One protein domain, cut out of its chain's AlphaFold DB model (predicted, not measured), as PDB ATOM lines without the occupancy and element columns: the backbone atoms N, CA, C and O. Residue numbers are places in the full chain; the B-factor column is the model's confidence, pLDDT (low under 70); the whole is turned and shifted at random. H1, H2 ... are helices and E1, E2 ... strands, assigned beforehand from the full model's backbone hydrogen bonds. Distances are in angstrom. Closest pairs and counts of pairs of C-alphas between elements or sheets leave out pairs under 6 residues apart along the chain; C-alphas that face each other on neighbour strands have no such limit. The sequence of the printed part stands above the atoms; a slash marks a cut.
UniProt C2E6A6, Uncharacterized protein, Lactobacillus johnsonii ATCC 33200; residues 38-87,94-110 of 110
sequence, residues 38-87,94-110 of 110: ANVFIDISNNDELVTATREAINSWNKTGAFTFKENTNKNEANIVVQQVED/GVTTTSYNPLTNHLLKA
ATOM      1  N   ALA A  38      11.620 -12.370 131.189       88.25
ATOM      2  CA  ALA A  38      12.165 -11.547 132.266       88.25
ATOM      3  C   ALA A  38      12.716 -12.412 133.406       88.25
ATOM      4  O   ALA A  38      12.180 -13.480 133.707       88.25
ATOM      5  N   ASN A  39      13.770 -11.926 134.057       90.31
ATOM      6  CA  ASN A  39      14.280 -12.508 135.293       90.31
ATOM      7  C   ASN A  39      13.528 -11.921 136.495       90.31
ATOM      8  O   ASN A  39      13.402 -10.700 136.599       90.31
ATOM      9  N   VAL A  40      13.074 -12.773 137.407       87.94
ATOM     10  CA  VAL A  40      12.308 -12.400 138.602       87.94
ATOM     11  C   VAL A  40      13.117 -12.755 139.845       87.94
ATOM     12  O   VAL A  40      13.540 -13.897 139.985       87.94
ATOM     13  N   PHE A  41      13.326 -11.806 140.749       89.38
ATOM     14  CA  PHE A  41      13.910 -12.045 142.070       89.38
ATOM     15  C   PHE A  41      12.818 -11.917 143.131       89.38
ATOM     16  O   PHE A  41      12.080 -10.933 143.132       89.38
ATOM     17  N   ILE A  42      12.705 -12.913 144.008       88.31
ATOM     18  CA  ILE A  42      11.709 -12.940 145.081       88.31
ATOM     19  C   ILE A  42      12.405 -12.526 146.381       88.31
ATOM     20  O   ILE A  42      13.155 -13.297 146.970       88.31
ATOM     21  N   ASP A  43      12.152 -11.291 146.798       85.50
ATOM     22  CA  ASP A  43      12.650 -10.612 147.998       85.50
ATOM     23  C   ASP A  43      11.559 -10.583 149.087       85.50
ATOM     24  O   ASP A  43      11.169  -9.532 149.602       85.50
ATOM     25  N   ILE A  44      10.976 -11.748 149.376       82.75
ATOM     26  CA  ILE A  44       9.957 -11.913 150.417       82.75
ATOM     27  C   ILE A  44      10.612 -12.638 151.586       82.75
ATOM     28  O   ILE A  44      11.037 -13.786 151.459       82.75
ATOM     29  N   SER A  45      10.690 -11.963 152.730       75.94
ATOM     30  CA  SER A  45      11.211 -12.542 153.968       75.94
ATOM     31  C   SER A  45      10.052 -12.963 154.868       75.94
ATOM     32  O   SER A  45       9.139 -12.179 155.097       75.94
ATOM     33  N   ASN A  46      10.113 -14.180 155.415       72.88
ATOM     34  CA  ASN A  46       9.196 -14.686 156.449       72.88
ATOM     35  C   ASN A  46       7.729 -14.925 156.024       72.88
ATOM     36  O   ASN A  46       6.853 -14.966 156.886       72.88
ATOM     37  N   ASN A  47       7.449 -15.131 154.730       80.00
ATOM     38  CA  ASN A  47       6.116 -15.525 154.258       80.00
ATOM     39  C   ASN A  47       6.176 -16.552 153.111       80.00
ATOM     40  O   ASN A  47       6.213 -16.202 151.928       80.00
ATOM     41  N   ASP A  48       6.160 -17.836 153.476       83.31
ATOM     42  CA  ASP A  48       6.238 -18.955 152.526       83.31
ATOM     43  C   ASP A  48       5.010 -19.055 151.608       83.31
ATOM     44  O   ASP A  48       5.123 -19.525 150.472       83.31
ATOM     45  N   GLU A  49       3.843 -18.590 152.062       83.56
ATOM     46  CA  GLU A  49       2.614 -18.586 151.264       83.56
ATOM     47  C   GLU A  49       2.740 -17.613 150.088       83.56
ATOM     48  O   GLU A  49       2.466 -17.984 148.946       83.56
ATOM     49  N   LEU A  50       3.260 -16.403 150.324       83.00
ATOM     50  CA  LEU A  50       3.482 -15.418 149.262       83.00
ATOM     51  C   LEU A  50       4.599 -15.836 148.301       83.00
ATOM     52  O   LEU A  50       4.479 -15.624 147.090       83.00
ATOM     53  N   VAL A  51       5.662 -16.470 148.801       86.50
ATOM     54  CA  VAL A  51       6.700 -17.060 147.941       86.50
ATOM     55  C   VAL A  51       6.091 -18.147 147.050       86.50
ATOM     56  O   VAL A  51       6.349 -18.179 145.843       86.50
ATOM     57  N   THR A  52       5.248 -19.010 147.617       86.75
ATOM     58  CA  THR A  52       4.573 -20.086 146.880       86.75
ATOM     59  C   THR A  52       3.624 -19.523 145.826       86.75
ATOM     60  O   THR A  52       3.758 -19.868 144.652       86.75
ATOM     61  N   ALA A  53       2.754 -18.582 146.193       85.94
ATOM     62  CA  ALA A  53       1.839 -17.917 145.269       85.94
ATOM     63  C   ALA A  53       2.586 -17.202 144.129       85.94
ATOM     64  O   ALA A  53       2.182 -17.274 142.968       85.94
ATOM     65  N   THR A  54       3.728 -16.570 144.427       86.69
ATOM     66  CA  THR A  54       4.575 -15.928 143.409       86.69
ATOM     67  C   THR A  54       5.116 -16.952 142.410       86.69
ATOM     68  O   THR A  54       5.055 -16.741 141.197       86.69
ATOM     69  N   ARG A  55       5.602 -18.100 142.894       90.25
ATOM     70  CA  ARG A  55       6.075 -19.194 142.032       90.25
ATOM     71  C   ARG A  55       4.948 -19.814 141.212       90.25
ATOM     72  O   ARG A  55       5.146 -20.135 140.040       90.25
ATOM     73  N   GLU A  56       3.757 -19.958 141.782       88.19
ATOM     74  CA  GLU A  56       2.573 -20.432 141.060       88.19
ATOM     75  C   GLU A  56       2.137 -19.460 139.964       88.19
ATOM     76  O   GLU A  56       1.822 -19.895 138.853       88.19
ATOM     77  N   ALA A  57       2.178 -18.154 140.230       86.81
ATOM     78  CA  ALA A  57       1.901 -17.126 139.235       86.81
ATOM     79  C   ALA A  57       2.923 -17.172 138.088       86.81
ATOM     80  O   ALA A  57       2.526 -17.226 136.923       86.81
ATOM     81  N   ILE A  58       4.222 -17.245 138.403       88.81
ATOM     82  CA  ILE A  58       5.306 -17.435 137.420       88.81
ATOM     83  C   ILE A  58       5.027 -18.660 136.544       88.81
ATOM     84  O   ILE A  58       5.049 -18.572 135.315       88.81
ATOM     85  N   ASN A  59       4.709 -19.797 137.161       88.88
ATOM     86  CA  ASN A  59       4.418 -21.033 136.440       88.88
ATOM     87  C   ASN A  59       3.165 -20.915 135.567       88.88
ATOM     88  O   ASN A  59       3.150 -21.415 134.443       88.88
ATOM     89  N   SER A  60       2.118 -20.260 136.064       89.12
ATOM     90  CA  SER A  60       0.868 -20.056 135.330       89.12
ATOM     91  C   SER A  60       1.089 -19.201 134.088       89.12
ATOM     92  O   SER A  60       0.647 -19.578 133.005       89.12
ATOM     93  N   TRP A  61       1.861 -18.120 134.205       86.62
ATOM     94  CA  TRP A  61       2.252 -17.294 133.066       86.62
ATOM     95  C   TRP A  61       3.147 -18.041 132.078       86.62
ATOM     96  O   TRP A  61       2.875 -18.013 130.879       86.62
ATOM     97  N   ASN A  62       4.135 -18.796 132.559       89.50
ATOM     98  CA  ASN A  62       5.009 -19.595 131.698       89.50
ATOM     99  C   ASN A  62       4.231 -20.648 130.898       89.50
ATOM    100  O   ASN A  62       4.540 -20.892 129.733       89.50
ATOM    101  N   LYS A  63       3.182 -21.237 131.488       91.19
ATOM    102  CA  LYS A  63       2.287 -22.182 130.799       91.19
ATOM    103  C   LYS A  63       1.498 -21.541 129.660       91.19
ATOM    104  O   LYS A  63       1.152 -22.247 128.718       91.19
ATOM    105  N   THR A  64       1.222 -20.235 129.713       90.94
ATOM    106  CA  THR A  64       0.532 -19.546 128.606       90.94
ATOM    107  C   THR A  64       1.383 -19.474 127.337       90.94
ATOM    108  O   THR A  64       0.837 -19.292 126.253       90.94
ATOM    109  N   GLY A  65       2.714 -19.579 127.453       84.12
ATOM    110  CA  GLY A  65       3.651 -19.458 126.333       84.12
ATOM    111  C   GLY A  65       3.803 -18.040 125.764       84.12
ATOM    112  O   GLY A  65       4.671 -17.819 124.924       84.12
ATOM    113  N   ALA A  66       3.007 -17.071 126.227       85.88
ATOM    114  CA  ALA A  66       3.056 -15.685 125.760       85.88
ATOM    115  C   ALA A  66       4.234 -14.895 126.356       85.88
ATOM    116  O   ALA A  66       4.735 -13.961 125.731       85.88
ATOM    117  N   PHE A  67       4.681 -15.266 127.559       86.38
ATOM    118  CA  PHE A  67       5.804 -14.642 128.251       86.38
ATOM    119  C   PHE A  67       6.480 -15.646 129.189       86.38
ATOM    120  O   PHE A  67       5.805 -16.478 129.790       86.38
ATOM    121  N   THR A  68       7.809 -15.576 129.313       91.06
ATOM    122  CA  THR A  68       8.600 -16.481 130.159       91.06
ATOM    123  C   THR A  68       9.285 -15.744 131.308       91.06
ATOM    124  O   THR A  68      10.251 -15.008 131.123       91.06
ATOM    125  N   PHE A  69       8.843 -16.000 132.526       92.06
ATOM    126  CA  PHE A  69       9.501 -15.576 133.751       92.06
ATOM    127  C   PHE A  69      10.503 -16.633 134.225       92.06
ATOM    128  O   PHE A  69      10.191 -17.826 134.277       92.06
ATOM    129  N   LYS A  70      11.705 -16.197 134.603       91.69
ATOM    130  CA  LYS A  70      12.743 -17.050 135.191       91.69
ATOM    131  C   LYS A  70      13.112 -16.538 136.579       91.69
ATOM    132  O   LYS A  70      13.592 -15.416 136.692       91.69
ATOM    133  N   GLU A  71      12.926 -17.355 137.614       89.50
ATOM    134  CA  GLU A  71      13.405 -17.026 138.963       89.50
ATOM    135  C   GLU A  71      14.944 -16.923 138.951       89.50
ATOM    136  O   GLU A  71      15.633 -17.793 138.411       89.50
ATOM    137  N   ASN A  72      15.483 -15.837 139.500       87.44
ATOM    138  CA  ASN A  72      16.910 -15.605 139.701       87.44
ATOM    139  C   ASN A  72      17.144 -15.298 141.183       87.44
ATOM    140  O   ASN A  72      16.325 -14.640 141.816       87.44
ATOM    141  N   THR A  73      18.264 -15.761 141.729       83.25
ATOM    142  CA  THR A  73      18.696 -15.499 143.108       83.25
ATOM    143  C   THR A  73      19.499 -14.205 143.238       83.25
ATOM    144  O   THR A  73      19.758 -13.758 144.350       83.25
ATOM    145  N   ASN A  74      19.923 -13.597 142.124       83.56
ATOM    146  CA  ASN A  74      20.647 -12.329 142.125       83.56
ATOM    147  C   ASN A  74      19.716 -11.153 141.788       83.56
ATOM    148  O   ASN A  74      19.317 -10.974 140.635       83.56
ATOM    149  N   LYS A  75      19.439 -10.296 142.779       83.06
ATOM    150  CA  LYS A  75      18.633  -9.071 142.624       83.06
ATOM    151  C   LYS A  75      19.160  -8.129 141.535       83.06
ATOM    152  O   LYS A  75      18.375  -7.463 140.868       83.06
ATOM    153  N   ASN A  76      20.477  -8.075 141.325       82.81
ATOM    154  CA  ASN A  76      21.088  -7.170 140.343       82.81
ATOM    155  C   ASN A  76      20.883  -7.624 138.892       82.81
ATOM    156  O   ASN A  76      20.990  -6.817 137.972       82.81
ATOM    157  N   GLU A  77      20.574  -8.903 138.689       83.00
ATOM    158  CA  GLU A  77      20.306  -9.502 137.379       83.00
ATOM    159  C   GLU A  77      18.803  -9.675 137.110       83.00
ATOM    160  O   GLU A  77      18.404 -10.244 136.087       83.00
ATOM    161  N   ALA A  78      17.966  -9.214 138.041       83.12
ATOM    162  CA  ALA A  78      16.522  -9.303 137.958       83.12
ATOM    163  C   ALA A  78      15.935  -8.102 137.209       83.12
ATOM    164  O   ALA A  78      16.310  -6.949 137.427       83.12
ATOM    165  N   ASN A  79      14.984  -8.392 136.326       85.81
ATOM    166  CA  ASN A  79      14.147  -7.391 135.678       85.81
ATOM    167  C   ASN A  79      12.942  -7.027 136.549       85.81
ATOM    168  O   ASN A  79      12.461  -5.901 136.465       85.81
ATOM    169  N   ILE A  80      12.473  -7.989 137.350       83.00
ATOM    170  CA  ILE A  80      11.333  -7.860 138.253       83.00
ATOM    171  C   ILE A  80      11.781  -8.227 139.663       83.00
ATOM    172  O   ILE A  80      12.410  -9.269 139.855       83.00
ATOM    173  N   VAL A  81      11.450  -7.390 140.643       84.62
ATOM    174  CA  VAL A  81      11.710  -7.662 142.064       84.62
ATOM    175  C   VAL A  81      10.378  -7.757 142.793       84.62
ATOM    176  O   VAL A  81       9.658  -6.772 142.916       84.62
ATOM    177  N   VAL A  82      10.061  -8.947 143.292       82.19
ATOM    178  CA  VAL A  82       8.867  -9.181 144.103       82.19
ATOM    179  C   VAL A  82       9.254  -8.993 145.556       82.19
ATOM    180  O   VAL A  82      10.001  -9.799 146.092       82.19
ATOM    181  N   GLN A  83       8.755  -7.943 146.193       80.88
ATOM    182  CA  GLN A  83       9.045  -7.637 147.591       80.88
ATOM    183  C   GLN A  83       7.748  -7.490 148.381       80.88
ATOM    184  O   GLN A  83       6.767  -6.934 147.884       80.88
ATOM    185  N   GLN A  84       7.753  -7.973 149.620       73.69
ATOM    186  CA  GLN A  84       6.677  -7.696 150.564       73.69
ATOM    187  C   GLN A  84       6.929  -6.320 151.183       73.69
ATOM    188  O   GLN A  84       7.954  -6.099 151.825       73.69
ATOM    189  N   VAL A  85       6.016  -5.378 150.955       67.75
ATOM    190  CA  VAL A  85       6.078  -4.044 151.563       67.75
ATOM    191  C   VAL A  85       5.248  -4.079 152.842       67.75
ATOM    192  O   VAL A  85       4.027  -4.187 152.783       67.75
ATOM    193  N   GLU A  86       5.915  -4.014 153.994       57.34
ATOM    194  CA  GLU A  86       5.288  -3.937 155.323       57.34
ATOM    195  C   GLU A  86       5.308  -2.507 155.889       57.34
ATOM    196  O   GLU A  86       5.460  -2.306 157.091       57.34
ATOM    197  N   ASP A  87       5.173  -1.488 155.039       53.19
ATOM    198  CA  ASP A  87       5.091  -0.106 155.509       53.19
ATOM    199  C   ASP A  87       3.633   0.283 155.774       53.19
ATOM    200  O   ASP A  87       2.800   0.377 154.873       53.19
ATOM    201  N   GLY A  94       0.324  -4.472 146.238       44.72
ATOM    202  CA  GLY A  94       0.278  -4.455 144.766       44.72
ATOM    203  C   GLY A  94       0.901  -3.239 144.070       44.72
ATOM    204  O   GLY A  94       0.721  -3.086 142.863       44.72
ATOM    205  N   VAL A  95       1.651  -2.382 144.771       50.31
ATOM    206  CA  VAL A  95       2.436  -1.319 144.114       50.31
ATOM    207  C   VAL A  95       3.580  -1.945 143.307       50.31
ATOM    208  O   VAL A  95       4.577  -2.396 143.863       50.31
ATOM    209  N   THR A  96       3.435  -1.965 141.982       54.06
ATOM    210  CA  THR A  96       4.507  -2.317 141.035       54.06
ATOM    211  C   THR A  96       5.219  -1.029 140.623       54.06
ATOM    212  O   THR A  96       4.564  -0.090 140.173       54.06
ATOM    213  N   THR A  97       6.542  -0.951 140.794       53.91
ATOM    214  CA  THR A  97       7.320   0.251 140.446       53.91
ATOM    215  C   THR A  97       8.095   0.011 139.158       53.91
ATOM    216  O   THR A  97       9.200  -0.527 139.167       53.91
ATOM    217  N   THR A  98       7.545   0.475 138.037       51.97
ATOM    218  CA  THR A  98       8.187   0.333 136.728       51.97
ATOM    219  C   THR A  98       9.175   1.466 136.449       51.97
ATOM    220  O   THR A  98       8.800   2.636 136.425       51.97
ATOM    221  N   SER A  99      10.436   1.125 136.182       46.47
ATOM    222  CA  SER A  99      11.487   2.041 135.726       46.47
ATOM    223  C   SER A  99      11.786   1.837 134.238       46.47
ATOM    224  O   SER A  99      11.827   0.710 133.737       46.47
ATOM    225  N   TYR A 100      12.014   2.931 133.513       42.12
ATOM    226  CA  TYR A 100      11.964   2.980 132.050       42.12
ATOM    227  C   TYR A 100      13.154   3.752 131.439       42.12
ATOM    228  O   TYR A 100      13.658   4.698 132.044       42.12
ATOM    229  N   ASN A 101      13.601   3.357 130.233       47.38
ATOM    230  CA  ASN A 101      14.609   4.079 129.445       47.38
ATOM    231  C   ASN A 101      13.970   4.994 128.377       47.38
ATOM    232  O   ASN A 101      13.667   4.481 127.292       47.38
ATOM    233  N   PRO A 102      13.894   6.325 128.594       46.38
ATOM    234  CA  PRO A 102      13.210   7.295 127.723       46.38
ATOM    235  C   PRO A 102      13.645   7.313 126.258       46.38
ATOM    236  O   PRO A 102      12.893   7.788 125.413       46.38
ATOM    237  N   LEU A 103      14.830   6.793 125.941       49.81
ATOM    238  CA  LEU A 103      15.374   6.801 124.587       49.81
ATOM    239  C   LEU A 103      14.887   5.631 123.725       49.81
ATOM    240  O   LEU A 103      15.038   5.675 122.508       49.81
ATOM    241  N   THR A 104      14.352   4.568 124.337       56.47
ATOM    242  CA  THR A 104      14.113   3.295 123.631       56.47
ATOM    243  C   THR A 104      12.710   2.715 123.799       56.47
ATOM    244  O   THR A 104      12.404   1.711 123.177       56.47
ATOM    245  N   ASN A 105      11.828   3.316 124.599       54.69
ATOM    246  CA  ASN A 105      10.473   2.801 124.870       54.69
ATOM    247  C   ASN A 105      10.430   1.388 125.504       54.69
ATOM    248  O   ASN A 105       9.367   0.777 125.584       54.69
ATOM    249  N   HIS A 106      11.561   0.905 126.040       52.25
ATOM    250  CA  HIS A 106      11.674  -0.353 126.776       52.25
ATOM    251  C   HIS A 106      11.786  -0.192 128.295       52.25
ATOM    252  O   HIS A 106      12.574   0.609 128.810       52.25
ATOM    253  N   LEU A 107      11.029  -1.035 129.003       58.94
ATOM    254  CA  LEU A 107      11.105  -1.202 130.453       58.94
ATOM    255  C   LEU A 107      12.502  -1.680 130.859       58.94
ATOM    256  O   LEU A 107      13.026  -2.652 130.315       58.94
ATOM    257  N   LEU A 108      13.095  -0.980 131.824       59.00
ATOM    258  CA  LEU A 108      14.366  -1.362 132.434       59.00
ATOM    259  C   LEU A 108      14.132  -2.269 133.638       59.00
ATOM    260  O   LEU A 108      14.849  -3.255 133.813       59.00
ATOM    261  N   LYS A 109      13.141  -1.921 134.462       52.91
ATOM    262  CA  LYS A 109      12.731  -2.663 135.656       52.91
ATOM    263  C   LYS A 109      11.222  -2.550 135.824       52.91
ATOM    264  O   LYS A 109      10.659  -1.518 135.462       52.91
ATOM    265  N   ALA A 110      10.581  -3.585 136.342       52.62
ATOM    266  CA  ALA A 110       9.161  -3.582 136.681       52.62
ATOM    267  C   ALA A 110       8.948  -4.088 138.105       52.62
ATOM    268  O   ALA A 110       9.711  -4.989 138.520       52.62
TER     269      ALA A 110
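What this domain is: This is residues 38 to 87 and 94 to 110 of the 110 residues of an uncharacterized protein of Lactobacillus johnsonii ATCC 33200 (UniProt C2E6A6). A small sheet of three parallel strands is covered on one face by one long helix, H1, which runs along the strands; a two-stranded hairpin, E4 and E5, lies beyond the E3 edge of this sheet. The 67 printed residues have one named helix and five named strands, in the order E1, H1, E2, E3, E4, E5. The first sheet runs E2, E1, E3; E4 and E5 make a separate antiparallel sheet, and the class is mixed, helices and strands. The whole is only just compact, close to loose, with a radius of gyration of the C-alphas of 12.8 A, and spans 39 by 33 by 22 A.

Where its parts are: E1, residues 38 to 43, begins at C-alpha 38 at (12.165, -11.547, 132.266) and is 15.8 A long. H1 follows at residues 48 to 64, 24.6 A from first to last C-alpha, and ends at (0.532, -19.546, 128.606). E2 holds residues 68 to 71, 10.0 A long, and E3 residues 80 to 83. After the cut come E4, residues 99 to 101, and E5, residues 106 to 109, which ends at C-alpha 109 at (12.731, -2.663, 135.656).

How they stand to each other: E1 is the inner strand and its pairing is staggered: residues 38 to 40 pair with E2 and residues 40 to 43 with E3. E1 and E2 are parallel at 35 degrees, with N 40 and O 70 2.8 A apart, within hydrogen-bond range. E1 and E3 are parallel at 16 degrees, with N 43 and O 82 at 2.7 A. H1 is on this sheet at a height of 8.8 A, over E2 and E1, and runs along the strands at 3 degrees to E1 on the local plane. This gives two layers, a helix on one face of a sheet. E1, H1 and E2 form a strand-helix-strand unit, two parallel neighbour strands with a helix between, and its crossover is right-handed. The closest C-alphas of H1 and E2 are those of Asn 62 and Thr 68, 5.0 A apart. H1 and E3 are near each other. In H1 every O i to N i+4 pair is within hydrogen-bond range. E4 and E5 form a hairpin, antiparallel at 143 degrees, with N 99 and O 109 at 2.7 A. The closest C-alphas of E3 and E5 are those of Ile 80 and Lys 109, at 6.0 A, while H1 is apart from E4 and E5.

The domain as a whole: The C-alphas farthest apart, of Asp 48 and Leu 103, are 39.1 A apart. Residues 88 to 93 are not printed, and C-alphas 87 and 94 are 12.5 A apart across this cut in the link from E3 to E4. Of the links printed whole, E2 to E3 is short and the others are tight. The mean pLDDT of the printed part is 75.8, and residues 85 to 87 and 94 to 110 are under 70.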